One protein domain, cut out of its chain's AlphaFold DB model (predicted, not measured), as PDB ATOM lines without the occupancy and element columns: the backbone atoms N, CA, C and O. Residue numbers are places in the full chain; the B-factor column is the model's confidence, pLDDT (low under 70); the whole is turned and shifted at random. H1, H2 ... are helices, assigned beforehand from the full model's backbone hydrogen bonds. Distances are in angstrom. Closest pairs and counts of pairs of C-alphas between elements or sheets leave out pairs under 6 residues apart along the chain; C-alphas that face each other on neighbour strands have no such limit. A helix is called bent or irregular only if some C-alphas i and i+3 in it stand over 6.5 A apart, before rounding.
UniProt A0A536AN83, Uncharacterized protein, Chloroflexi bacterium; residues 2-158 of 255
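What this domain is: This is residues 2 to 158 of the 255 residues of an uncharacterized protein of Chloroflexi bacterium (UniProt A0A536AN83). The chain zigzags through a double layer of helices, wound as a short solenoid: H1, H3, H5, H7 and H9 stand side by side in a curved row and run the same way, while H2, H4, H6 and H8 make a looser second row, running against them. H5 and H7 lie in the middle, and residues 30 to 35 stick out. The printed part has 157 residues with nine named helices, H1 to H9 in order, and no named strand; the class is all helix. It is compact, with a radius of gyration of the C-alphas of 15.8 A, and spans 46 by 40 by 27 A.

Where its parts are: H1, residues 2 to 9, begins with C-alpha 2 at (-17.576, 10.459, 46.552). H2, residues 17 to 29, is 18.6 A long, and H3 is residues 39 to 46. H4, residues 54 to 64, is 15.8 A long and irregular: C-alphas 55 and 58 are 7.2 A apart. H5, residues 79 to 92, is the longest helix at 20.5 A, from C-alpha 79 at (-35.494, 9.396, 45.861). H6, residues 94 to 105, is 16.6 A long. H7 is residues 118 to 127, H8 residues 131 to 140, and H9 residues 147 to 155, ending with C-alpha 155 at (-36.000, 10.670, 24.371).

How they stand to each other: H1 and H3 only just touch, with 3 pairs of C-alphas within 8 A; the closest are those of Leu 5 and Leu 43, 7.1 A. H2 and H3 form a hairpin, closest at the C-alphas of Tyr 25 and Arg 41, 5.5 A. H3 and H5 touch at a shallow tilt of 13 degrees, the same way, closest at C-alphas Trp 42 and Ile 81, 4.7 A. H4, H5, H6 and H7 form an up and down bundle, each running against the one before it. H4 and H5 are closest at C-alphas Thr 64 and Arg 82, 4.0 A. H6 touches H5 with residues 96 to 101 alone, closest at C-alphas Ala 97 and Leu 90, 5.0 A. H6 and H7 are closest at C-alphas Ala 101 and Ala 121, 4.4 A. H7 and H9 touch at a shallow tilt of 9 degrees, the same way, closest at C-alphas Arg 119 and Ala 149, 4.0 A. H8 and H9 form a hairpin at a steep tilt of 44 degrees, closest at C-alphas Leu 134 and Ser 153, 5.2 A. H6 and H8 are apart. Every O i to N i+4 pair is within hydrogen-bond range in H1, H2, H3, H6, H7 and H8, against 5 of 7 in H4, 8 of 10 in H5 and 1 of 5 in H9, where 5 of 6 O i to N i+3 pairs are within range.

The domain as a whole: The two C-alphas farthest apart are those of Gly 13 and Asp 140, 47.1 A. The printed part has no cut. The links H4 to H5 and H6 to H7 are long, with 14 and 12 residues. The mean pLDDT of the printed part is 90.5; residues 2 to 15 and 31 to 33 are under 70.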
ATOM      1  N   GLU A   2     -17.123  10.719  47.939       57.31
ATOM      2  CA  GLU A   2     -17.576  10.459  46.552       57.31
ATOM      3  C   GLU A   2     -16.448  10.039  45.609       57.31
ATOM      4  O   GLU A   2     -16.506   8.953  45.059       57.31
ATOM      5  N   VAL A   3     -15.362  10.815  45.533       64.38
ATOM      6  CA  VAL A   3     -14.187  10.479  44.701       64.38
ATOM      7  C   VAL A   3     -13.560   9.128  45.073       64.38
ATOM      8  O   VAL A   3     -12.996   8.448  44.223       64.38
ATOM      9  N   ALA A   4     -13.641   8.724  46.343       67.00
ATOM     10  CA  ALA A   4     -13.102   7.442  46.790       67.00
ATOM     11  C   ALA A   4     -14.023   6.277  46.395       67.00
ATOM     12  O   ALA A   4     -13.523   5.255  45.943       67.00
ATOM     13  N   LEU A   5     -15.345   6.438  46.519       65.69
ATOM     14  CA  LEU A   5     -16.327   5.430  46.099       65.69
ATOM     15  C   LEU A   5     -16.385   5.289  44.571       65.69
ATOM     16  O   LEU A   5     -16.433   4.171  44.068       65.69
ATOM     17  N   ASP A   6     -16.274   6.396  43.840       65.06
ATOM     18  CA  ASP A   6     -16.219   6.405  42.377       65.06
ATOM     19  C   ASP A   6     -14.964   5.669  41.870       65.06
ATOM     20  O   ASP A   6     -15.054   4.749  41.059       65.06
ATOM     21  N   ARG A   7     -13.794   5.941  42.470       65.88
ATOM     22  CA  ARG A   7     -12.550   5.197  42.188       65.88
ATOM     23  C   ARG A   7     -12.621   3.717  42.565       65.88
ATOM     24  O   ARG A   7     -11.987   2.901  41.904       65.88
ATOM     25  N   LEU A   8     -13.361   3.365  43.616       66.25
ATOM     26  CA  LEU A   8     -13.544   1.971  44.031       66.25
ATOM     27  C   LEU A   8     -14.407   1.177  43.044       66.25
ATOM     28  O   LEU A   8     -14.118   0.001  42.828       66.25
ATOM     29  N   SER A   9     -15.407   1.813  42.423       59.53
ATOM     30  CA  SER A   9     -16.242   1.189  41.384       59.53
ATOM     31  C   SER A   9     -15.467   0.880  40.093       59.53
ATOM     32  O   SER A   9     -15.793  -0.058  39.376       59.53
ATOM     33  N   GLN A  10     -14.389   1.625  39.829       65.44
ATOM     34  CA  GLN A  10     -13.543   1.483  38.638       65.44
ATOM     35  C   GLN A  10     -12.325   0.566  38.859       65.44
ATOM     36  O   GLN A  10     -11.526   0.379  37.942       65.44
ATOM     37  N   TRP A  11     -12.141   0.006  40.064       63.81
ATOM     38  CA  TRP A  11     -10.948  -0.772  40.412       63.81
ATOM     39  C   TRP A  11     -11.004  -2.207  39.844       63.81
ATOM     40  O   TRP A  11     -11.851  -2.999  40.272       63.81
ATOM     41  N   PRO A  12     -10.082  -2.612  38.945       48.59
ATOM     42  CA  PRO A  12     -10.057  -3.969  38.397       48.59
ATOM     43  C   PRO A  12      -9.705  -5.011  39.476       48.59
ATOM     44  O   PRO A  12      -8.687  -4.884  40.155       48.59
ATOM     45  N   GLY A  13     -10.523  -6.063  39.622       58.25
ATOM     46  CA  GLY A  13     -10.248  -7.213  40.508       58.25
ATOM     47  C   GLY A  13     -10.973  -7.231  41.864       58.25
ATOM     48  O   GLY A  13     -10.554  -7.944  42.773       58.25
ATOM     49  N   ASN A  14     -12.062  -6.476  42.027       61.41
ATOM     50  CA  ASN A  14     -12.611  -6.143  43.343       61.41
ATOM     51  C   ASN A  14     -13.818  -6.978  43.831       61.41
ATOM     52  O   ASN A  14     -14.709  -6.453  44.496       61.41
ATOM     53  N   ALA A  15     -13.877  -8.287  43.561       63.88
ATOM     54  CA  ALA A  15     -14.980  -9.124  44.071       63.88
ATOM     55  C   ALA A  15     -15.103  -9.089  45.618       63.88
ATOM     56  O   ALA A  15     -16.185  -9.290  46.169       63.88
ATOM     57  N   GLY A  16     -14.002  -8.783  46.319       77.38
ATOM     58  CA  GLY A  16     -13.941  -8.691  47.779       77.38
ATOM     59  C   GLY A  16     -14.560  -7.432  48.400       77.38
ATOM     60  O   GLY A  16     -14.820  -7.449  49.601       77.38
ATOM     61  N   ILE A  17     -14.835  -6.359  47.640       87.44
ATOM     62  CA  ILE A  17     -15.439  -5.145  48.227       87.44
ATOM     63  C   ILE A  17     -16.952  -5.221  48.347       87.44
ATOM     64  O   ILE A  17     -17.518  -4.570  49.221       87.44
ATOM     65  N   ARG A  18     -17.616  -6.006  47.492       90.75
ATOM     66  CA  ARG A  18     -19.080  -6.099  47.480       90.75
ATOM     67  C   ARG A  18     -19.642  -6.402  48.881       90.75
ATOM     68  O   ARG A  18     -20.508  -5.642  49.311       90.75
ATOM     69  N   PRO A  19     -19.150  -7.410  49.638       92.25
ATOM     70  CA  PRO A  19     -19.623  -7.649  51.002       92.25
ATOM     71  C   PRO A  19     -19.479  -6.428  51.917       92.25
ATOM     72  O   PRO A  19     -20.392  -6.139  52.681       92.25
ATOM     73  N   VAL A  20     -18.383  -5.670  51.795       91.81
ATOM     74  CA  VAL A  20     -18.125  -4.459  52.593       91.81
ATOM     75  C   VAL A  20     -19.114  -3.340  52.250       91.81
ATOM     76  O   VAL A  20     -19.613  -2.660  53.148       91.81
ATOM     77  N   LEU A  21     -19.429  -3.148  50.963       92.38
ATOM     78  CA  LEU A  21     -20.417  -2.157  50.518       92.38
ATOM     79  C   LEU A  21     -21.817  -2.506  51.032       92.38
ATOM     80  O   LEU A  21     -22.499  -1.641  51.585       92.38
ATOM     81  N   VAL A  22     -22.215  -3.776  50.903       94.38
ATOM     82  CA  VAL A  22     -23.507  -4.288  51.379       94.38
ATOM     83  C   VAL A  22     -23.619  -4.169  52.898       94.38
ATOM     84  O   VAL A  22     -24.592  -3.606  53.398       94.38
ATOM     85  N   GLU A  23     -22.607  -4.618  53.645       93.44
ATOM     86  CA  GLU A  23     -22.565  -4.491  55.106       93.44
ATOM     87  C   GLU A  23     -22.704  -3.025  55.529       93.44
ATOM     88  O   GLU A  23     -23.499  -2.690  56.413       93.44
ATOM     89  N   ARG A  24     -21.981  -2.121  54.857       92.19
ATOM     90  CA  ARG A  24     -22.036  -0.696  55.176       92.19
ATOM     91  C   ARG A  24     -23.400  -0.084  54.870       92.19
ATOM     92  O   ARG A  24     -23.879   0.717  55.674       92.19
ATOM     93  N   TYR A  25     -24.024  -0.455  53.754       93.69
ATOM     94  CA  TYR A  25     -25.375  -0.017  53.405       93.69
ATOM     95  C   TYR A  25     -26.387  -0.463  54.470       93.69
ATOM     96  O   TYR A  25     -27.143   0.355  55.006       93.69
ATOM     97  N   LEU A  26     -26.350  -1.744  54.852       92.69
ATOM     98  CA  LEU A  26     -27.242  -2.312  55.864       92.69
ATOM     99  C   LEU A  26     -27.041  -1.652  57.236       92.69
ATOM    100  O   LEU A  26     -28.015  -1.294  57.898       92.69
ATOM    101  N   ALA A  27     -25.796  -1.383  57.634       91.06
ATOM    102  CA  ALA A  27     -25.492  -0.693  58.888       91.06
ATOM    103  C   ALA A  27     -26.086   0.729  58.955       91.06
ATOM    104  O   ALA A  27     -26.483   1.189  60.026       91.06
ATOM    105  N   LEU A  28     -26.170   1.431  57.820       90.19
ATOM    106  CA  LEU A  28     -26.754   2.778  57.732       90.19
ATOM    107  C   LEU A  28     -28.286   2.777  57.685       90.19
ATOM    108  O   LEU A  28     -28.912   3.805  57.938       90.19
ATOM    109  N   THR A  29     -28.886   1.626  57.395       86.19
ATOM    110  CA  THR A  29     -30.336   1.435  57.259       86.19
ATOM    111  C   THR A  29     -31.042   1.310  58.623       86.19
ATOM    112  O   THR A  29     -32.262   1.490  58.711       86.19
ATOM    113  N   GLY A  30     -30.273   1.062  59.694       78.31
ATOM    114  CA  GLY A  30     -30.741   0.908  61.076       78.31
ATOM    115  C   GLY A  30     -31.324   2.171  61.738       78.31
ATOM    116  O   GLY A  30     -31.471   3.230  61.131       78.31
ATOM    117  N   SER A  31     -31.672   2.057  63.024       64.12
ATOM    118  CA  SER A  31     -32.497   3.030  63.768       64.12
ATOM    119  C   SER A  31     -31.816   4.362  64.114       64.12
ATOM    120  O   SER A  31     -32.500   5.370  64.269       64.12
ATOM    121  N   ARG A  32     -30.480   4.411  64.207       65.19
ATOM    122  CA  ARG A  32     -29.718   5.652  64.448       65.19
ATOM    123  C   ARG A  32     -28.961   6.055  63.186       65.19
ATOM    124  O   ARG A  32     -27.780   5.741  63.028       65.19
ATOM    125  N   ARG A  33     -29.658   6.743  62.284       67.31
ATOM    126  CA  ARG A  33     -29.139   7.085  60.955       67.31
ATOM    127  C   ARG A  33     -28.101   8.203  61.053       67.31
ATOM    128  O   ARG A  33     -28.418   9.334  61.399       67.31
ATOM    129  N   ARG A  34     -26.843   7.871  60.747       77.88
ATOM    130  CA  ARG A  34     -25.741   8.840  60.543       77.88
ATOM    131  C   ARG A  34     -25.737   9.432  59.120       77.88
ATOM    132  O   ARG A  34     -24.826  10.173  58.780       77.88
ATOM    133  N   ASP A  35     -26.730   9.056  58.321       86.50
ATOM    134  CA  ASP A  35     -26.924   9.339  56.895       86.50
ATOM    135  C   ASP A  35     -28.391   9.752  56.695       86.50
ATOM    136  O   ASP A  35     -29.210   8.979  56.193       86.50
ATOM    137  N   ALA A  36     -28.749  10.910  57.258       83.38
ATOM    138  CA  ALA A  36     -30.136  11.370  57.354       83.38
ATOM    139  C   ALA A  36     -30.733  11.768  55.996       83.38
ATOM    140  O   ALA A  36     -31.938  11.651  55.819       83.38
ATOM    141  N   ASP A  37     -29.891  12.206  55.059       84.38
ATOM    142  CA  ASP A  37     -30.255  12.547  53.680       84.38
ATOM    143  C   ASP A  37     -30.154  11.343  52.726       84.38
ATOM    144  O   ASP A  37     -30.452  11.463  51.544       84.38
ATOM    145  N   GLY A  38     -29.712  10.178  53.216       89.38
ATOM    146  CA  GLY A  38     -29.575   8.966  52.410       89.38
ATOM    147  C   GLY A  38     -28.446   9.008  51.376       89.38
ATOM    148  O   GLY A  38     -28.296   8.054  50.604       89.38
ATOM    149  N   ARG A  39     -27.633  10.072  51.345       89.69
ATOM    150  CA  ARG A  39     -26.604  10.268  50.318       89.69
ATOM    151  C   ARG A  39     -25.538   9.186  50.376       89.69
ATOM    152  O   ARG A  39     -25.110   8.696  49.333       89.69
ATOM    153  N   LEU A  40     -25.093   8.790  51.569       90.56
ATOM    154  CA  LEU A  40     -24.069   7.752  51.688       90.56
ATOM    155  C   LEU A  40     -24.610   6.400  51.216       90.56
ATOM    156  O   LEU A  40     -23.907   5.684  50.508       90.56
ATOM    157  N   ARG A  41     -25.855   6.060  51.555       93.31
ATOM    158  CA  ARG A  41     -26.498   4.837  51.057       93.31
ATOM    159  C   ARG A  41     -26.693   4.846  49.550       93.31
ATOM    160  O   ARG A  41     -26.397   3.834  48.922       93.31
ATOM    161  N   TRP A  42     -27.106   5.969  48.971       93.75
ATOM    162  CA  TRP A  42     -27.165   6.126  47.518       93.75
ATOM    163  C   TRP A  42     -25.797   5.863  46.865       93.75
ATOM    164  O   TRP A  42     -25.691   5.035  45.965       93.75
ATOM    165  N   LEU A  43     -24.724   6.474  47.377       92.25
ATOM    166  CA  LEU A  43     -23.370   6.267  46.848       92.25
ATOM    167  C   LEU A  43     -22.867   4.824  47.010       92.25
ATOM    168  O   LEU A  43     -22.133   4.336  46.154       92.25
ATOM    169  N   LEU A  44     -23.244   4.139  48.092       93.56
ATOM    170  CA  LEU A  44     -22.909   2.728  48.299       93.56
ATOM    171  C   LEU A  44     -23.633   1.823  47.298       93.56
ATOM    172  O   LEU A  44     -22.998   0.919  46.762       93.56
ATOM    173  N   LEU A  45     -24.915   2.082  47.012       94.44
ATOM    174  CA  LEU A  45     -25.651   1.364  45.965       94.44
ATOM    175  C   LEU A  45     -25.038   1.613  44.586       94.44
ATOM    176  O   LEU A  45     -24.823   0.669  43.833       94.44
ATOM    177  N   ARG A  46     -24.672   2.862  44.282       92.88
ATOM    178  CA  ARG A  46     -23.996   3.204  43.027       92.88
ATOM    179  C   ARG A  46     -22.652   2.490  42.881       92.88
ATOM    180  O   ARG A  46     -22.327   2.001  41.806       92.88
ATOM    181  N   ALA A  47     -21.893   2.367  43.968       91.25
ATOM    182  CA  ALA A  47     -20.628   1.637  43.977       91.25
ATOM    183  C   ALA A  47     -20.785   0.116  43.764       91.25
ATOM    184  O   ALA A  47     -19.783  -0.550  43.517       91.25
ATOM    185  N   LEU A  48     -22.005  -0.438  43.838       91.00
ATOM    186  CA  LEU A  48     -22.286  -1.836  43.485       91.00
ATOM    187  C   LEU A  48     -22.436  -2.064  41.972       91.00
ATOM    188  O   LEU A  48     -22.633  -3.210  41.568       91.00
ATOM    189  N   GLN A  49     -22.339  -1.027  41.133       89.62
ATOM    190  CA  GLN A  49     -22.405  -1.164  39.677       89.62
ATOM    191  C   GLN A  49     -21.423  -2.227  39.166       89.62
ATOM    192  O   GLN A  49     -20.224  -2.158  39.433       89.62
ATOM    193  N   GLY A  50     -21.938  -3.230  38.446       87.94
ATOM    194  CA  GLY A  50     -21.135  -4.348  37.929       87.94
ATOM    195  C   GLY A  50     -20.561  -5.298  38.994       87.94
ATOM    196  O   GLY A  50     -19.874  -6.257  38.644       87.94
ATOM    197  N   LEU A  51     -20.836  -5.056  40.280       90.81
ATOM    198  CA  LEU A  51     -20.428  -5.894  41.412       90.81
ATOM    199  C   LEU A  51     -21.610  -6.605  42.076       90.81
ATOM    200  O   LEU A  51     -21.395  -7.596  42.774       90.81
ATOM    201  N   ALA A  52     -22.832  -6.095  41.912       92.50
ATOM    202  CA  ALA A  52     -24.033  -6.700  42.469       92.50
ATOM    203  C   ALA A  52     -24.221  -8.134  41.946       92.50
ATOM    204  O   ALA A  52     -23.888  -8.458  40.807       92.50
ATOM    205  N   THR A  53     -24.755  -9.013  42.789       94.31
ATOM    206  CA  THR A  53     -25.083 -10.395  42.422       94.31
ATOM    207  C   THR A  53     -26.539 -10.701  42.731       94.31
ATOM    208  O   THR A  53     -27.186  -9.970  43.473       94.31
ATOM    209  N   ALA A  54     -27.055 -11.830  42.236       95.75
ATOM    210  CA  ALA A  54     -28.430 -12.265  42.502       95.75
ATOM    211  C   ALA A  54     -28.802 -12.298  44.004       95.75
ATOM    212  O   ALA A  54     -29.958 -12.094  44.360       95.75
ATOM    213  N   ALA A  55     -27.826 -12.494  44.901       95.50
ATOM    214  CA  ALA A  55     -28.053 -12.449  46.348       95.50
ATOM    215  C   ALA A  55     -28.399 -11.041  46.880       95.50
ATOM    216  O   ALA A  55     -28.931 -10.926  47.980       95.50
ATOM    217  N   ASP A  56     -28.122  -9.982  46.113       96.88
ATOM    218  CA  ASP A  56     -28.450  -8.595  46.461       96.88
ATOM    219  C   ASP A  56     -29.868  -8.190  46.035       96.88
ATOM    220  O   ASP A  56     -30.350  -7.150  46.477       96.88
ATOM    221  N   VAL A  57     -30.571  -8.996  45.226       97.81
ATOM    222  CA  VAL A  57     -31.926  -8.669  44.733       97.81
ATOM    223  C   VAL A  57     -32.890  -8.267  45.862       97.81
ATOM    224  O   VAL A  57     -33.541  -7.230  45.721       97.81
ATOM    225  N   PRO A  58     -32.967  -8.974  47.012       97.25
ATOM    226  CA  PRO A  58     -33.829  -8.548  48.116       97.25
ATOM    227  C   PRO A  58     -33.469  -7.168  48.685       97.25
ATOM    228  O   PRO A  58     -34.363  -6.396  49.028       97.25
ATOM    229  N   LEU A  59     -32.174  -6.842  48.764       96.81
ATOM    230  CA  LEU A  59     -31.693  -5.540  49.234       96.81
ATOM    231  C   LEU A  59     -32.063  -4.432  48.245       96.81
ATOM    232  O   LEU A  59     -32.534  -3.376  48.659       96.81
ATOM    233  N   LEU A  60     -31.878  -4.671  46.946       97.81
ATOM    234  CA  LEU A  60     -32.212  -3.701  45.901       97.81
ATOM    235  C   LEU A  60     -33.723  -3.463  45.819       97.81
ATOM    236  O   LEU A  60     -34.160  -2.321  45.700       97.81
ATOM    237  N   LEU A  61     -34.532  -4.513  45.978       97.12
ATOM    238  CA  LEU A  61     -35.982  -4.386  46.105       97.12
ATOM    239  C   LEU A  61     -36.387  -3.540  47.317       97.12
ATOM    240  O   LEU A  61     -37.234  -2.658  47.175       97.12
ATOM    241  N   ASP A  62     -35.792  -3.769  48.490       96.00
ATOM    242  CA  ASP A  62     -36.055  -2.933  49.670       96.00
ATOM    243  C   ASP A  62     -35.686  -1.468  49.402       96.00
ATOM    244  O   ASP A  62     -36.482  -0.568  49.675       96.00
ATOM    245  N   ALA A  63     -34.537  -1.227  48.761       96.62
ATOM    246  CA  ALA A  63     -34.096   0.112  48.385       96.62
ATOM    247  C   ALA A  63     -35.131   0.847  47.511       96.62
ATOM    248  O   ALA A  63     -35.417   2.015  47.773       96.62
ATOM    249  N   THR A  64     -35.755   0.171  46.535       97.19
ATOM    250  CA  THR A  64     -36.801   0.780  45.680       97.19
ATOM    251  C   THR A  64     -38.072   1.187  46.427       97.19
ATOM    252  O   THR A  64     -38.813   2.046  45.956       97.19
ATOM    253  N   ARG A  65     -38.334   0.596  47.597       94.88
ATOM    254  CA  ARG A  65     -39.546   0.829  48.402       94.88
ATOM    255  C   ARG A  65     -39.309   1.772  49.575       94.88
ATOM    256  O   ARG A  65     -40.203   1.991  50.392       94.88
ATOM    257  N   ARG A  66     -38.090   2.286  49.704       90.38
ATOM    258  CA  ARG A  66     -37.656   2.981  50.902       90.38
ATOM    259  C   ARG A  66     -37.992   4.459  50.841       90.38
ATOM    260  O   ARG A  66     -37.367   5.187  50.088       90.38
ATOM    261  N   PHE A  67     -38.911   4.888  51.696       91.31
ATOM    262  CA  PHE A  67     -39.239   6.295  51.906       91.31
ATOM    263  C   PHE A  67     -38.567   6.815  53.168       91.31
ATOM    264  O   PHE A  67     -38.647   6.186  54.231       91.31
ATOM    265  N   GLU A  68     -37.921   7.969  53.069       90.44
ATOM    266  CA  GLU A  68     -37.341   8.650  54.219       90.44
ATOM    267  C   GLU A  68     -37.625  10.135  54.161       90.44
ATOM    268  O   GLU A  68     -37.425  10.759  53.131       90.44
ATOM    269  N   TYR A  69     -38.047  10.699  55.289       89.69
ATOM    270  CA  TYR A  69     -38.441  12.097  55.369       89.69
ATOM    271  C   TYR A  69     -37.566  12.841  56.367       89.69
ATOM    272  O   TYR A  69     -37.317  12.351  57.475       89.69
ATOM    273  N   LEU A  70     -37.124  14.043  55.999       85.56
ATOM    274  CA  LEU A  70     -36.434  14.920  56.938       85.56
ATOM    275  C   LEU A  70     -37.415  15.392  58.024       85.56
ATOM    276  O   LEU A  70     -38.484  15.902  57.690       85.56
ATOM    277  N   PRO A  71     -37.061  15.314  59.322       82.38
ATOM    278  CA  PRO A  71     -37.981  15.677  60.405       82.38
ATOM    279  C   PRO A  71     -38.499  17.121  60.360       82.38
ATOM    280  O   PRO A  71     -39.543  17.406  60.933       82.38
ATOM    281  N   GLN A  72     -37.752  18.034  59.735       82.69
ATOM    282  CA  GLN A  72     -38.052  19.470  59.740       82.69
ATOM    283  C   GLN A  72     -38.933  19.897  58.564       82.69
ATOM    284  O   GLN A  72     -39.841  20.700  58.752       82.69
ATOM    285  N   SER A  73     -38.661  19.381  57.362       84.88
ATOM    286  CA  SER A  73     -39.369  19.761  56.135       84.88
ATOM    287  C   SER A  73     -40.437  18.755  55.710       84.88
ATOM    288  O   SER A  73     -41.265  19.093  54.873       84.88
ATOM    289  N   LEU A  74     -40.416  17.532  56.261       84.75
ATOM    290  CA  LEU A  74     -41.168  16.379  55.746       84.75
ATOM    291  C   LEU A  74     -40.902  16.115  54.256       84.75
ATOM    292  O   LEU A  74     -41.709  15.490  53.574       84.75
ATOM    293  N   GLU A  75     -39.763  16.588  53.753       86.50
ATOM    294  CA  GLU A  75     -39.309  16.319  52.397       86.50
ATOM    295  C   GLU A  75     -38.786  14.889  52.322       86.50
ATOM    296  O   GLU A  75     -38.004  14.469  53.181       86.50
ATOM    297  N   GLU A  76     -39.239  14.150  51.311       90.75
ATOM    298  CA  GLU A  76     -38.733  12.814  51.006       90.75
ATOM    299  C   GLU A  76     -37.301  12.945  50.456       90.75
ATOM    300  O   GLU A  76     -37.030  13.781  49.598       90.75
ATOM    301  N   VAL A  77     -36.352  12.164  50.963       91.00
ATOM    302  CA  VAL A  77     -34.928  12.273  50.591       91.00
ATOM    303  C   VAL A  77     -34.333  10.971  50.070       91.00
ATOM    304  O   VAL A  77     -33.196  10.959  49.603       91.00
ATOM    305  N   ALA A  78     -35.084   9.872  50.085       93.00
ATOM    306  CA  ALA A  78     -34.625   8.591  49.569       93.00
ATOM    307  C   ALA A  78     -34.875   8.405  48.061       93.00
ATOM    308  O   ALA A  78     -34.519   7.348  47.541       93.00
ATOM    309  N   HIS A  79     -35.375   9.408  47.329       95.00
ATOM    310  CA  HIS A  79     -35.494   9.396  45.861       95.00
ATOM    311  C   HIS A  79     -34.259   8.805  45.155       95.00
ATOM    312  O   HIS A  79     -34.392   7.924  44.307       95.00
ATOM    313  N   GLY A  80     -33.048   9.227  45.548       94.31
ATOM    314  CA  GLY A  80     -31.795   8.711  44.981       94.31
ATOM    315  C   GLY A  80     -31.535   7.238  45.314       94.31
ATOM    316  O   GLY A  80     -31.086   6.485  44.457       94.31
ATOM    317  N   ILE A  81     -31.869   6.792  46.530       96.25
ATOM    318  CA  ILE A  81     -31.779   5.378  46.933       96.25
ATOM    319  C   ILE A  81     -32.761   4.533  46.115       96.25
ATOM    320  O   ILE A  81     -32.387   3.467  45.630       96.25
ATOM    321  N   ARG A  82     -33.999   5.015  45.944       97.75
ATOM    322  CA  ARG A  82     -35.054   4.321  45.196       97.75
ATOM    323  C   ARG A  82     -34.699   4.196  43.714       97.75
ATOM    324  O   ARG A  82     -34.810   3.104  43.159       97.75
ATOM    325  N   ALA A  83     -34.217   5.281  43.107       97.56
ATOM    326  CA  ALA A  83     -33.742   5.310  41.726       97.56
ATOM    327  C   ALA A  83     -32.563   4.349  41.513       97.56
ATOM    328  O   ALA A  83     -32.596   3.492  40.631       97.56
ATOM    329  N   GLU A  84     -31.543   4.434  42.365       97.38
ATOM    330  CA  GLU A  84     -30.341   3.607  42.254       97.38
ATOM    331  C   GLU A  84     -30.632   2.124  42.510       97.38
ATOM    332  O   GLU A  84     -30.128   1.258  41.796       97.38
ATOM    333  N   GLY A  85     -31.506   1.820  43.474       97.88
ATOM    334  CA  GLY A  85     -31.997   0.466  43.716       97.88
ATOM    335  C   GLY A  85     -32.662  -0.130  42.476       97.88
ATOM    336  O   GLY A  85     -32.363  -1.266  42.114       97.88
ATOM    337  N   LEU A  86     -33.498   0.649  41.781       98.50
ATOM    338  CA  LEU A  86     -34.166   0.211  40.554       98.50
ATOM    339  C   LEU A  86     -33.161  -0.022  39.421       98.50
ATOM    340  O   LEU A  86     -33.238  -1.024  38.712       98.50
ATOM    341  N   HIS A  87     -32.208   0.893  39.262       96.69
ATOM    342  CA  HIS A  87     -31.202   0.799  38.216       96.69
ATOM    343  C   HIS A  87     -30.307  -0.437  38.389       96.69
ATOM    344  O   HIS A  87     -30.072  -1.163  37.426       96.69
ATOM    345  N   ARG A  88     -29.870  -0.735  39.618       96.44
ATOM    346  CA  ARG A  88     -29.109  -1.957  39.928       96.44
ATOM    347  C   ARG A  88     -29.967  -3.217  39.810       96.44
ATOM    348  O   ARG A  88     -29.466  -4.258  39.398       96.44
ATOM    349  N   LEU A  89     -31.257  -3.141  40.138       97.81
ATOM    350  CA  LEU A  89     -32.179  -4.265  39.976       97.81
ATOM    351  C   LEU A  89     -32.313  -4.669  38.503       97.81
ATOM    352  O   LEU A  89     -32.285  -5.860  38.210       97.81
ATOM    353  N   LEU A  90     -32.359  -3.698  37.583       97.75
ATOM    354  CA  LEU A  90     -32.391  -3.949  36.136       97.75
ATOM    355  C   LEU A  90     -31.178  -4.760  35.646       97.75
ATOM    356  O   LEU A  90     -31.317  -5.553  34.719       97.75
ATOM    357  N   GLU A  91     -30.007  -4.595  36.266       95.19
ATOM    358  CA  GLU A  91     -28.794  -5.346  35.900       95.19
ATOM    359  C   GLU A  91     -28.884  -6.837  36.253       95.19
ATOM    360  O   GLU A  91     -28.190  -7.653  35.649       95.19
ATOM    361  N   LEU A  92     -29.716  -7.194  37.236       96.94
ATOM    362  CA  LEU A  92     -29.806  -8.551  37.779       96.94
ATOM    363  C   LEU A  92     -31.083  -9.280  37.365       96.94
ATOM    364  O   LEU A  92     -31.046 -10.484  37.122       96.94
ATOM    365  N   ASP A  93     -32.204  -8.564  37.324       97.38
ATOM    366  CA  ASP A  93     -33.526  -9.105  37.034       97.38
ATOM    367  C   ASP A  93     -34.368  -8.054  36.297       97.38
ATOM    368  O   ASP A  93     -34.966  -7.148  36.886       97.38
ATOM    369  N   ARG A  94     -34.388  -8.182  34.967       96.81
ATOM    370  CA  ARG A  94     -35.087  -7.260  34.068       96.81
ATOM    371  C   ARG A  94     -36.592  -7.234  34.317       96.81
ATOM    372  O   ARG A  94     -37.176  -6.152  34.331       96.81
ATOM    373  N   ASP A  95     -37.211  -8.398  34.484       96.94
ATOM    374  CA  ASP A  95     -38.666  -8.508  34.601       96.94
ATOM    375  C   ASP A  95     -39.132  -7.904  35.926       96.94
ATOM    376  O   ASP A  95     -40.092  -7.135  35.976       96.94
ATOM    377  N   LEU A  96     -38.402  -8.182  37.006       97.31
ATOM    378  CA  LEU A  96     -38.685  -7.605  38.310       97.31
ATOM    379  C   LEU A  96     -38.470  -6.083  38.331       97.31
ATOM    380  O   LEU A  96     -39.286  -5.354  38.903       97.31
ATOM    381  N   ALA A  97     -37.411  -5.587  37.680       98.25
ATOM    382  CA  ALA A  97     -37.176  -4.153  37.533       98.25
ATOM    383  C   ALA A  97     -38.289  -3.464  36.733       98.25
ATOM    384  O   ALA A  97     -38.702  -2.363  37.094       98.25
ATOM    385  N   LEU A  98     -38.818  -4.114  35.693       98.19
ATOM    386  CA  LEU A  98     -39.925  -3.591  34.897       98.19
ATOM    387  C   LEU A  98     -41.181  -3.365  35.751       98.19
ATOM    388  O   LEU A  98     -41.721  -2.257  35.774       98.19
ATOM    389  N   TRP A  99     -41.618  -4.380  36.502       97.62
ATOM    390  CA  TRP A  99     -42.761  -4.240  37.411       97.62
ATOM    391  C   TRP A  99     -42.527  -3.135  38.436       97.62
ATOM    392  O   TRP A  99     -43.391  -2.284  38.656       97.62
ATOM    393  N   ARG A 100     -41.324  -3.091  39.011       98.12
ATOM    394  CA  ARG A 100     -40.985  -2.084  40.013       98.12
ATOM    395  C   ARG A 100     -40.930  -0.667  39.436       98.12
ATOM    396  O   ARG A 100     -41.291   0.273  40.143       98.12
ATOM    397  N   ALA A 101     -40.531  -0.500  38.177       98.50
ATOM    398  CA  ALA A 101     -40.564   0.784  37.483       98.50
ATOM    399  C   ALA A 101     -42.001   1.301  37.345       98.50
ATOM    400  O   ALA A 101     -42.271   2.445  37.700       98.50
ATOM    401  N   ILE A 102     -42.940   0.450  36.916       97.38
ATOM    402  CA  ILE A 102     -44.364   0.815  36.801       97.38
ATOM    403  C   ILE A 102     -44.925   1.232  38.163       97.38
ATOM    404  O   ILE A 102     -45.570   2.270  38.284       97.38
ATOM    405  N   GLU A 103     -44.646   0.448  39.203       97.44
ATOM    406  CA  GLU A 103     -45.105   0.761  40.554       97.44
ATOM    407  C   GLU A 103     -44.475   2.067  41.094       97.44
ATOM    408  O   GLU A 103     -45.112   2.748  41.890       97.44
ATOM    409  N   LEU A 104     -43.240   2.421  40.696       97.12
ATOM    410  CA  LEU A 104     -42.598   3.696  41.064       97.12
ATOM    411  C   LEU A 104     -43.255   4.891  40.364       97.12
ATOM    412  O   LEU A 104     -43.478   5.910  41.003       97.12
ATOM    413  N   LEU A 105     -43.624   4.764  39.083       97.31
ATOM    414  CA  LEU A 105     -44.371   5.826  38.395       97.31
ATOM    415  C   LEU A 105     -45.707   6.130  39.082       97.31
ATOM    416  O   LEU A 105     -46.174   7.262  39.049       97.31
ATOM    417  N   ALA A 106     -46.338   5.123  39.687       95.38
ATOM    418  CA  ALA A 106     -47.656   5.258  40.294       95.38
ATOM    419  C   ALA A 106     -47.648   5.812  41.731       95.38
ATOM    420  O   ALA A 106     -48.717   6.149  42.238       95.38
ATOM    421  N   ASP A 107     -46.498   5.879  42.412       92.62
ATOM    422  CA  ASP A 107     -46.473   6.210  43.843       92.62
ATOM    423  C   ASP A 107     -46.479   7.712  44.163       92.62
ATOM    424  O   ASP A 107     -46.796   8.084  45.292       92.62
ATOM    425  N   GLY A 108     -46.199   8.573  43.178       89.31
ATOM    426  CA  GLY A 108     -46.357  10.029  43.283       89.31
ATOM    427  C   GLY A 108     -45.377  10.723  44.234       89.31
ATOM    428  O   GLY A 108     -45.584  11.885  44.591       89.31
ATOM    429  N   HIS A 109     -44.320  10.034  44.660       92.50
ATOM    430  CA  HIS A 109     -43.301  10.563  45.563       92.50
ATOM    431  C   HIS A 109     -42.001  10.809  44.799       92.50
ATOM    432  O   HIS A 109     -41.021  10.079  44.969       92.50
ATOM    433  N   ASP A 110     -42.027  11.836  43.952       94.06
ATOM    434  CA  ASP A 110     -40.902  12.242  43.118       94.06
ATOM    435  C   ASP A 110     -40.303  13.577  43.558       94.06
ATOM    436  O   ASP A 110     -40.991  14.508  43.990       94.06
ATOM    437  N   ASN A 111     -39.001  13.713  43.337       93.31
ATOM    438  CA  ASN A 111     -38.312  14.971  43.482       93.31
ATOM    439  C   ASN A 111     -38.738  15.892  42.335       93.31
ATOM    440  O   ASN A 111     -38.497  15.598  41.165       93.31
ATOM    441  N   LEU A 112     -39.337  17.034  42.662       91.88
ATOM    442  CA  LEU A 112     -39.894  17.951  41.661       91.88
ATOM    443  C   LEU A 112     -38.840  18.560  40.723       91.88
ATOM    444  O   LEU A 112     -39.179  18.971  39.615       91.88
ATOM    445  N   VAL A 113     -37.578  18.626  41.158       91.00
ATOM    446  CA  VAL A 113     -36.479  19.217  40.386       91.00
ATOM    447  C   VAL A 113     -35.838  18.177  39.475       91.00
ATOM    448  O   VAL A 113     -35.672  18.416  38.283       91.00
ATOM    449  N   THR A 114     -35.462  17.020  40.020       93.62
ATOM    450  CA  THR A 114     -34.732  15.991  39.260       93.62
ATOM    451  C   THR A 114     -35.653  15.008  38.543       93.62
ATOM    452  O   THR A 114     -35.236  14.376  37.571       93.62
ATOM    453  N   GLY A 115     -36.896  14.878  39.007       95.50
ATOM    454  CA  GLY A 115     -37.852  13.867  38.568       95.50
ATOM    455  C   GLY A 115     -37.567  12.466  39.109       95.50
ATOM    456  O   GLY A 115     -38.211  11.521  38.671       95.50
ATOM    457  N   GLU A 116     -36.592  12.285  40.001       96.62
ATOM    458  CA  GLU A 116     -36.290  10.961  40.555       96.62
ATOM    459  C   GLU A 116     -37.289  10.569  41.651       96.62
ATOM    460  O   GLU A 116     -37.652  11.436  42.442       96.62
ATOM    461  N   PRO A 117     -37.661   9.282  41.780       97.56
ATOM    462  CA  PRO A 117     -37.179   8.148  40.988       97.56
ATOM    463  C   PRO A 117     -37.943   7.891  39.679       97.56
ATOM    464  O   PRO A 117     -37.506   7.038  38.900       97.56
ATOM    465  N   ALA A 118     -39.053   8.587  39.401       98.06
ATOM    466  CA  ALA A 118     -39.835   8.366  38.181       98.06
ATOM    467  C   ALA A 118     -39.012   8.485  36.893       98.06
ATOM    468  O   ALA A 118     -39.209   7.711  35.956       98.06
ATOM    469  N   ARG A 119     -38.047   9.406  36.835       98.00
ATOM    470  CA  ARG A 119     -37.145   9.552  35.690       98.00
ATOM    471  C   ARG A 119     -36.350   8.271  35.434       98.00
ATOM    472  O   ARG A 119     -36.282   7.805  34.297       98.00
ATOM    473  N   THR A 120     -35.796   7.661  36.480       98.38
ATOM    474  CA  THR A 120     -35.127   6.361  36.357       98.38
ATOM    475  C   THR A 120     -36.104   5.249  35.974       98.38
ATOM    476  O   THR A 120     -35.768   4.419  35.133       98.38
ATOM    477  N   ALA A 121     -37.334   5.256  36.492       98.56
ATOM    478  CA  ALA A 121     -38.362   4.304  36.064       98.56
ATOM    479  C   ALA A 121     -38.688   4.422  34.563       98.56
ATOM    480  O   ALA A 121     -38.745   3.409  33.866       98.56
ATOM    481  N   VAL A 122     -38.798   5.643  34.031       98.50
ATOM    482  CA  VAL A 122     -38.963   5.891  32.590       98.50
ATOM    483  C   VAL A 122     -37.784   5.336  31.782       98.50
ATOM    484  O   VAL A 122     -38.003   4.698  30.752       98.50
ATOM    485  N   ARG A 123     -36.541   5.492  32.257       98.25
ATOM    486  CA  ARG A 123     -35.352   4.894  31.613       98.25
ATOM    487  C   ARG A 123     -35.385   3.372  31.600       98.25
ATOM    488  O   ARG A 123     -35.013   2.761  30.600       98.25
ATOM    489  N   VAL A 124     -35.838   2.753  32.688       98.38
ATOM    490  CA  VAL A 124     -35.999   1.295  32.750       98.38
ATOM    491  C   VAL A 124     -37.030   0.843  31.719       98.38
ATOM    492  O   VAL A 124     -36.747  -0.048  30.925       98.38
ATOM    493  N   LEU A 125     -38.179   1.510  31.645       98.38
ATOM    494  CA  LEU A 125     -39.220   1.207  30.658       98.38
ATOM    495  C   LEU A 125     -38.718   1.372  29.216       98.38
ATOM    496  O   LEU A 125     -38.926   0.497  28.379       98.38
ATOM    497  N   GLY A 126     -37.987   2.450  28.935       97.38
ATOM    498  CA  GLY A 126     -37.393   2.688  27.621       97.38
ATOM    499  C   GLY A 126     -36.367   1.629  27.232       97.38
ATOM    500  O   GLY A 126     -36.485   1.009  26.177       97.38
ATOM    501  N   SER A 127     -35.415   1.339  28.121       96.44
ATOM    502  CA  SER A 127     -34.375   0.328  27.876       96.44
ATOM    503  C   SER A 127     -34.916  -1.104  27.790       96.44
ATOM    504  O   SER A 127     -34.287  -1.966  27.177       96.44
ATOM    505  N   THR A 128     -36.099  -1.362  28.354       95.44
ATOM    506  CA  THR A 128     -36.803  -2.645  28.237       95.44
ATOM    507  C   THR A 128     -37.783  -2.705  27.063       95.44
ATOM    508  O   THR A 128     -38.336  -3.775  26.815       95.44
ATOM    509  N   GLY A 129     -37.926  -1.635  26.275       95.31
ATOM    510  CA  GLY A 129     -38.717  -1.626  25.042       95.31
ATOM    511  C   GLY A 129     -40.203  -1.308  25.218       95.31
ATOM    512  O   GLY A 129     -40.972  -1.488  24.274       95.31
ATOM    513  N   GLU A 130     -40.622  -0.784  26.371       97.25
ATOM    514  CA  GLU A 130     -42.019  -0.432  26.678       97.25
ATOM    515  C   GLU A 130     -42.462   0.895  26.028       97.25
ATOM    516  O   GLU A 130     -43.027   1.795  26.656       97.25
ATOM    517  N   LEU A 131     -42.206   1.039  24.724       96.12
ATOM    518  CA  LEU A 131     -42.374   2.293  23.984       96.12
ATOM    519  C   LEU A 131     -43.835   2.752  23.893       96.12
ATOM    520  O   LEU A 131     -44.103   3.951  23.869       96.12
ATOM    521  N   ALA A 132     -44.794   1.823  23.862       96.00
ATOM    522  CA  ALA A 132     -46.218   2.166  23.843       96.00
ATOM    523  C   ALA A 132     -46.652   2.864  25.142       96.00
ATOM    524  O   ALA A 132     -47.422   3.826  25.109       96.00
ATOM    525  N   LEU A 133     -46.118   2.415  26.280       96.62
ATOM    526  CA  LEU A 133     -46.376   3.028  27.576       96.62
ATOM    527  C   LEU A 133     -45.693   4.398  27.674       96.62
ATOM    528  O   LEU A 133     -46.333   5.364  28.093       96.62
ATOM    529  N   LEU A 134     -44.447   4.519  27.200       97.81
ATOM    530  CA  LEU A 134     -43.760   5.812  27.124       97.81
ATOM    531  C   LEU A 134     -44.484   6.812  26.218       97.81
ATOM    532  O   LEU A 134     -44.606   7.981  26.577       97.81
ATOM    533  N   TYR A 135     -45.039   6.359  25.093       97.69
ATOM    534  CA  TYR A 135     -45.869   7.192  24.226       97.69
ATOM    535  C   TYR A 135     -47.112   7.721  24.956       97.69
ATOM    536  O   TYR A 135     -47.402   8.915  24.886       97.69
ATOM    537  N   GLY A 136     -47.805   6.874  25.724       97.25
ATOM    538  CA  GLY A 136     -48.940   7.297  26.554       97.25
ATOM    539  C   GLY A 136     -48.556   8.330  27.623       97.25
ATOM    540  O   GLY A 136     -49.261   9.326  27.807       97.25
ATOM    541  N   ILE A 137     -47.405   8.144  28.279       97.31
ATOM    542  CA  ILE A 137     -46.850   9.115  29.237       97.31
ATOM    543  C   ILE A 137     -46.561  10.452  28.552       97.31
ATOM    544  O   ILE A 137     -46.944  11.510  29.061       97.31
ATOM    545  N   ALA A 138     -45.928  10.411  27.383       96.56
ATOM    546  CA  ALA A 138     -45.581  11.605  26.636       96.56
ATOM    547  C   ALA A 138     -46.839  12.368  26.180       96.56
ATOM    548  O   ALA A 138     -46.874  13.597  26.258       96.56
ATOM    549  N   LEU A 139     -47.912  11.675  25.794       95.31
ATOM    550  CA  LEU A 139     -49.167  12.317  25.404       95.31
ATOM    551  C   LEU A 139     -49.853  13.042  26.569       95.31
ATOM    552  O   LEU A 139     -50.064  14.255  26.475       95.31
ATOM    553  N   ASP A 140     -50.195  12.333  27.646       91.56
ATOM    554  CA  ASP A 140     -51.162  12.830  28.642       91.56
ATOM    555  C   ASP A 140     -50.650  12.855  30.087       91.56
ATOM    556  O   ASP A 140     -51.329  13.397  30.954       91.56
ATOM    557  N   ASN A 141     -49.442  12.351  30.354       94.38
ATOM    558  CA  ASN A 141     -48.860  12.275  31.698       94.38
ATOM    559  C   ASN A 141     -49.824  11.690  32.760       94.38
ATOM    560  O   ASN A 141     -50.114  12.352  33.760       94.38
ATOM    561  N   PRO A 142     -50.336  10.459  32.568       94.69
ATOM    562  CA  PRO A 142     -51.390   9.893  33.412       94.69
ATOM    563  C   PRO A 142     -50.961   9.693  34.874       94.69
ATOM    564  O   PRO A 142     -51.810   9.638  35.756       94.69
ATOM    565  N   TYR A 143     -49.653   9.611  35.125       94.75
ATOM    566  CA  TYR A 143     -49.070   9.446  36.454       94.75
ATOM    567  C   TYR A 143     -48.745  10.777  37.151       94.75
ATOM    568  O   TYR A 143     -48.262  10.773  38.275       94.75
ATOM    569  N   GLY A 144     -48.980  11.924  36.502       95.31
ATOM    570  CA  GLY A 144     -48.657  13.227  37.088       95.31
ATOM    571  C   GLY A 144     -47.157  13.456  37.298       95.31
ATOM    572  O   GLY A 144     -46.775  14.184  38.209       95.31
ATOM    573  N   LEU A 145     -46.311  12.855  36.454       96.56
ATOM    574  CA  LEU A 145     -44.856  12.903  36.589       96.56
ATOM    575  C   LEU A 145     -44.328  14.346  36.543       96.56
ATOM    576  O   LEU A 145     -44.831  15.144  35.734       96.56
ATOM    577  N   PRO A 146     -43.266  14.667  37.307       96.00
ATOM    578  CA  PRO A 146     -42.555  15.931  37.167       96.00
ATOM    579  C   PRO A 146     -42.055  16.147  35.730       96.00
ATOM    580  O   PRO A 146     -41.734  15.172  35.038       96.00
ATOM    581  N   PRO A 147     -41.911  17.405  35.272       95.81
ATOM    582  CA  PRO A 147     -41.458  17.706  33.917       95.81
ATOM    583  C   PRO A 147     -40.173  16.984  33.504       95.81
ATOM    584  O   PRO A 147     -40.125  16.443  32.407       95.81
ATOM    585  N   ALA A 148     -39.171  16.900  34.387       95.12
ATOM    586  CA  ALA A 148     -37.912  16.203  34.112       95.12
ATOM    587  C   ALA A 148     -38.090  14.685  33.888       95.12
ATOM    588  O   ALA A 148     -37.431  14.107  33.026       95.12
ATOM    589  N   ALA A 149     -39.005  14.040  34.618       97.19
ATOM    590  CA  ALA A 149     -39.310  12.619  34.443       97.19
ATOM    591  C   ALA A 149     -40.140  12.368  33.178       97.19
ATOM    592  O   ALA A 149     -39.850  11.453  32.410       97.19
ATOM    593  N   ARG A 150     -41.142  13.215  32.913       96.94
ATOM    594  CA  ARG A 150     -41.926  13.139  31.674       96.94
ATOM    595  C   ARG A 150     -41.054  13.392  30.446       96.94
ATOM    596  O   ARG A 150     -41.216  12.695  29.448       96.94
ATOM    597  N   ALA A 151     -40.141  14.360  30.514       96.56
ATOM    598  CA  ALA A 151     -39.218  14.712  29.438       96.56
ATOM    599  C   ALA A 151     -38.427  13.494  28.942       96.56
ATOM    600  O   ALA A 151     -38.324  13.265  27.739       96.56
ATOM    601  N   GLU A 152     -37.975  12.658  29.876       96.94
ATOM    602  CA  GLU A 152     -37.240  11.430  29.586       96.94
ATOM    603  C   GLU A 152     -38.028  10.468  28.679       96.94
ATOM    604  O   GLU A 152     -37.427   9.781  27.860       96.94
ATOM    605  N   SER A 153     -39.369  10.450  28.747       97.06
ATOM    606  CA  SER A 153     -40.181   9.564  27.898       97.06
ATOM    607  C   SER A 153     -40.042   9.893  26.412       97.06
ATOM    608  O   SER A 153     -40.033   8.981  25.596       97.06
ATOM    609  N   LEU A 154     -39.872  11.174  26.060       96.00
ATOM    610  CA  LEU A 154     -39.715  11.621  24.675       96.00
ATOM    611  C   LEU A 154     -38.402  11.127  24.055       96.00
ATOM    612  O   LEU A 154     -38.378  10.793  22.872       96.00
ATOM    613  N   LEU A 155     -37.333  11.047  24.850       93.81
ATOM    614  CA  LEU A 155     -36.000  10.670  24.371       93.81
ATOM    615  C   LEU A 155     -35.938   9.220  23.866       93.81
ATOM    616  O   LEU A 155     -35.116   8.903  23.016       93.81
ATOM    617  N   TRP A 156     -36.849   8.356  24.323       95.31
ATOM    618  CA  TRP A 156     -36.976   6.967  23.863       95.31
ATOM    619  C   TRP A 156     -37.891   6.793  22.640       95.31
ATOM    620  O   TRP A 156     -38.052   5.683  22.138       95.31
ATOM    621  N   LEU A 157     -38.537   7.864  22.171       94.00
ATOM    622  CA  LEU A 157     -39.525   7.826  21.083       94.00
ATOM    623  C   LEU A 157     -38.956   8.316  19.741       94.00
ATOM    624  O   LEU A 157     -39.706   8.576  18.796       94.00
ATOM    625  N   ASP A 158     -37.633   8.404  19.635       90.06
ATOM    626  CA  ASP A 158     -36.903   8.830  18.442       90.06
ATOM    627  C   ASP A 158     -37.083   7.900  17.230       90.06
ATOM    628  O   ASP A 158     -36.774   8.292  16.109       90.06
TER     629      ASP A 158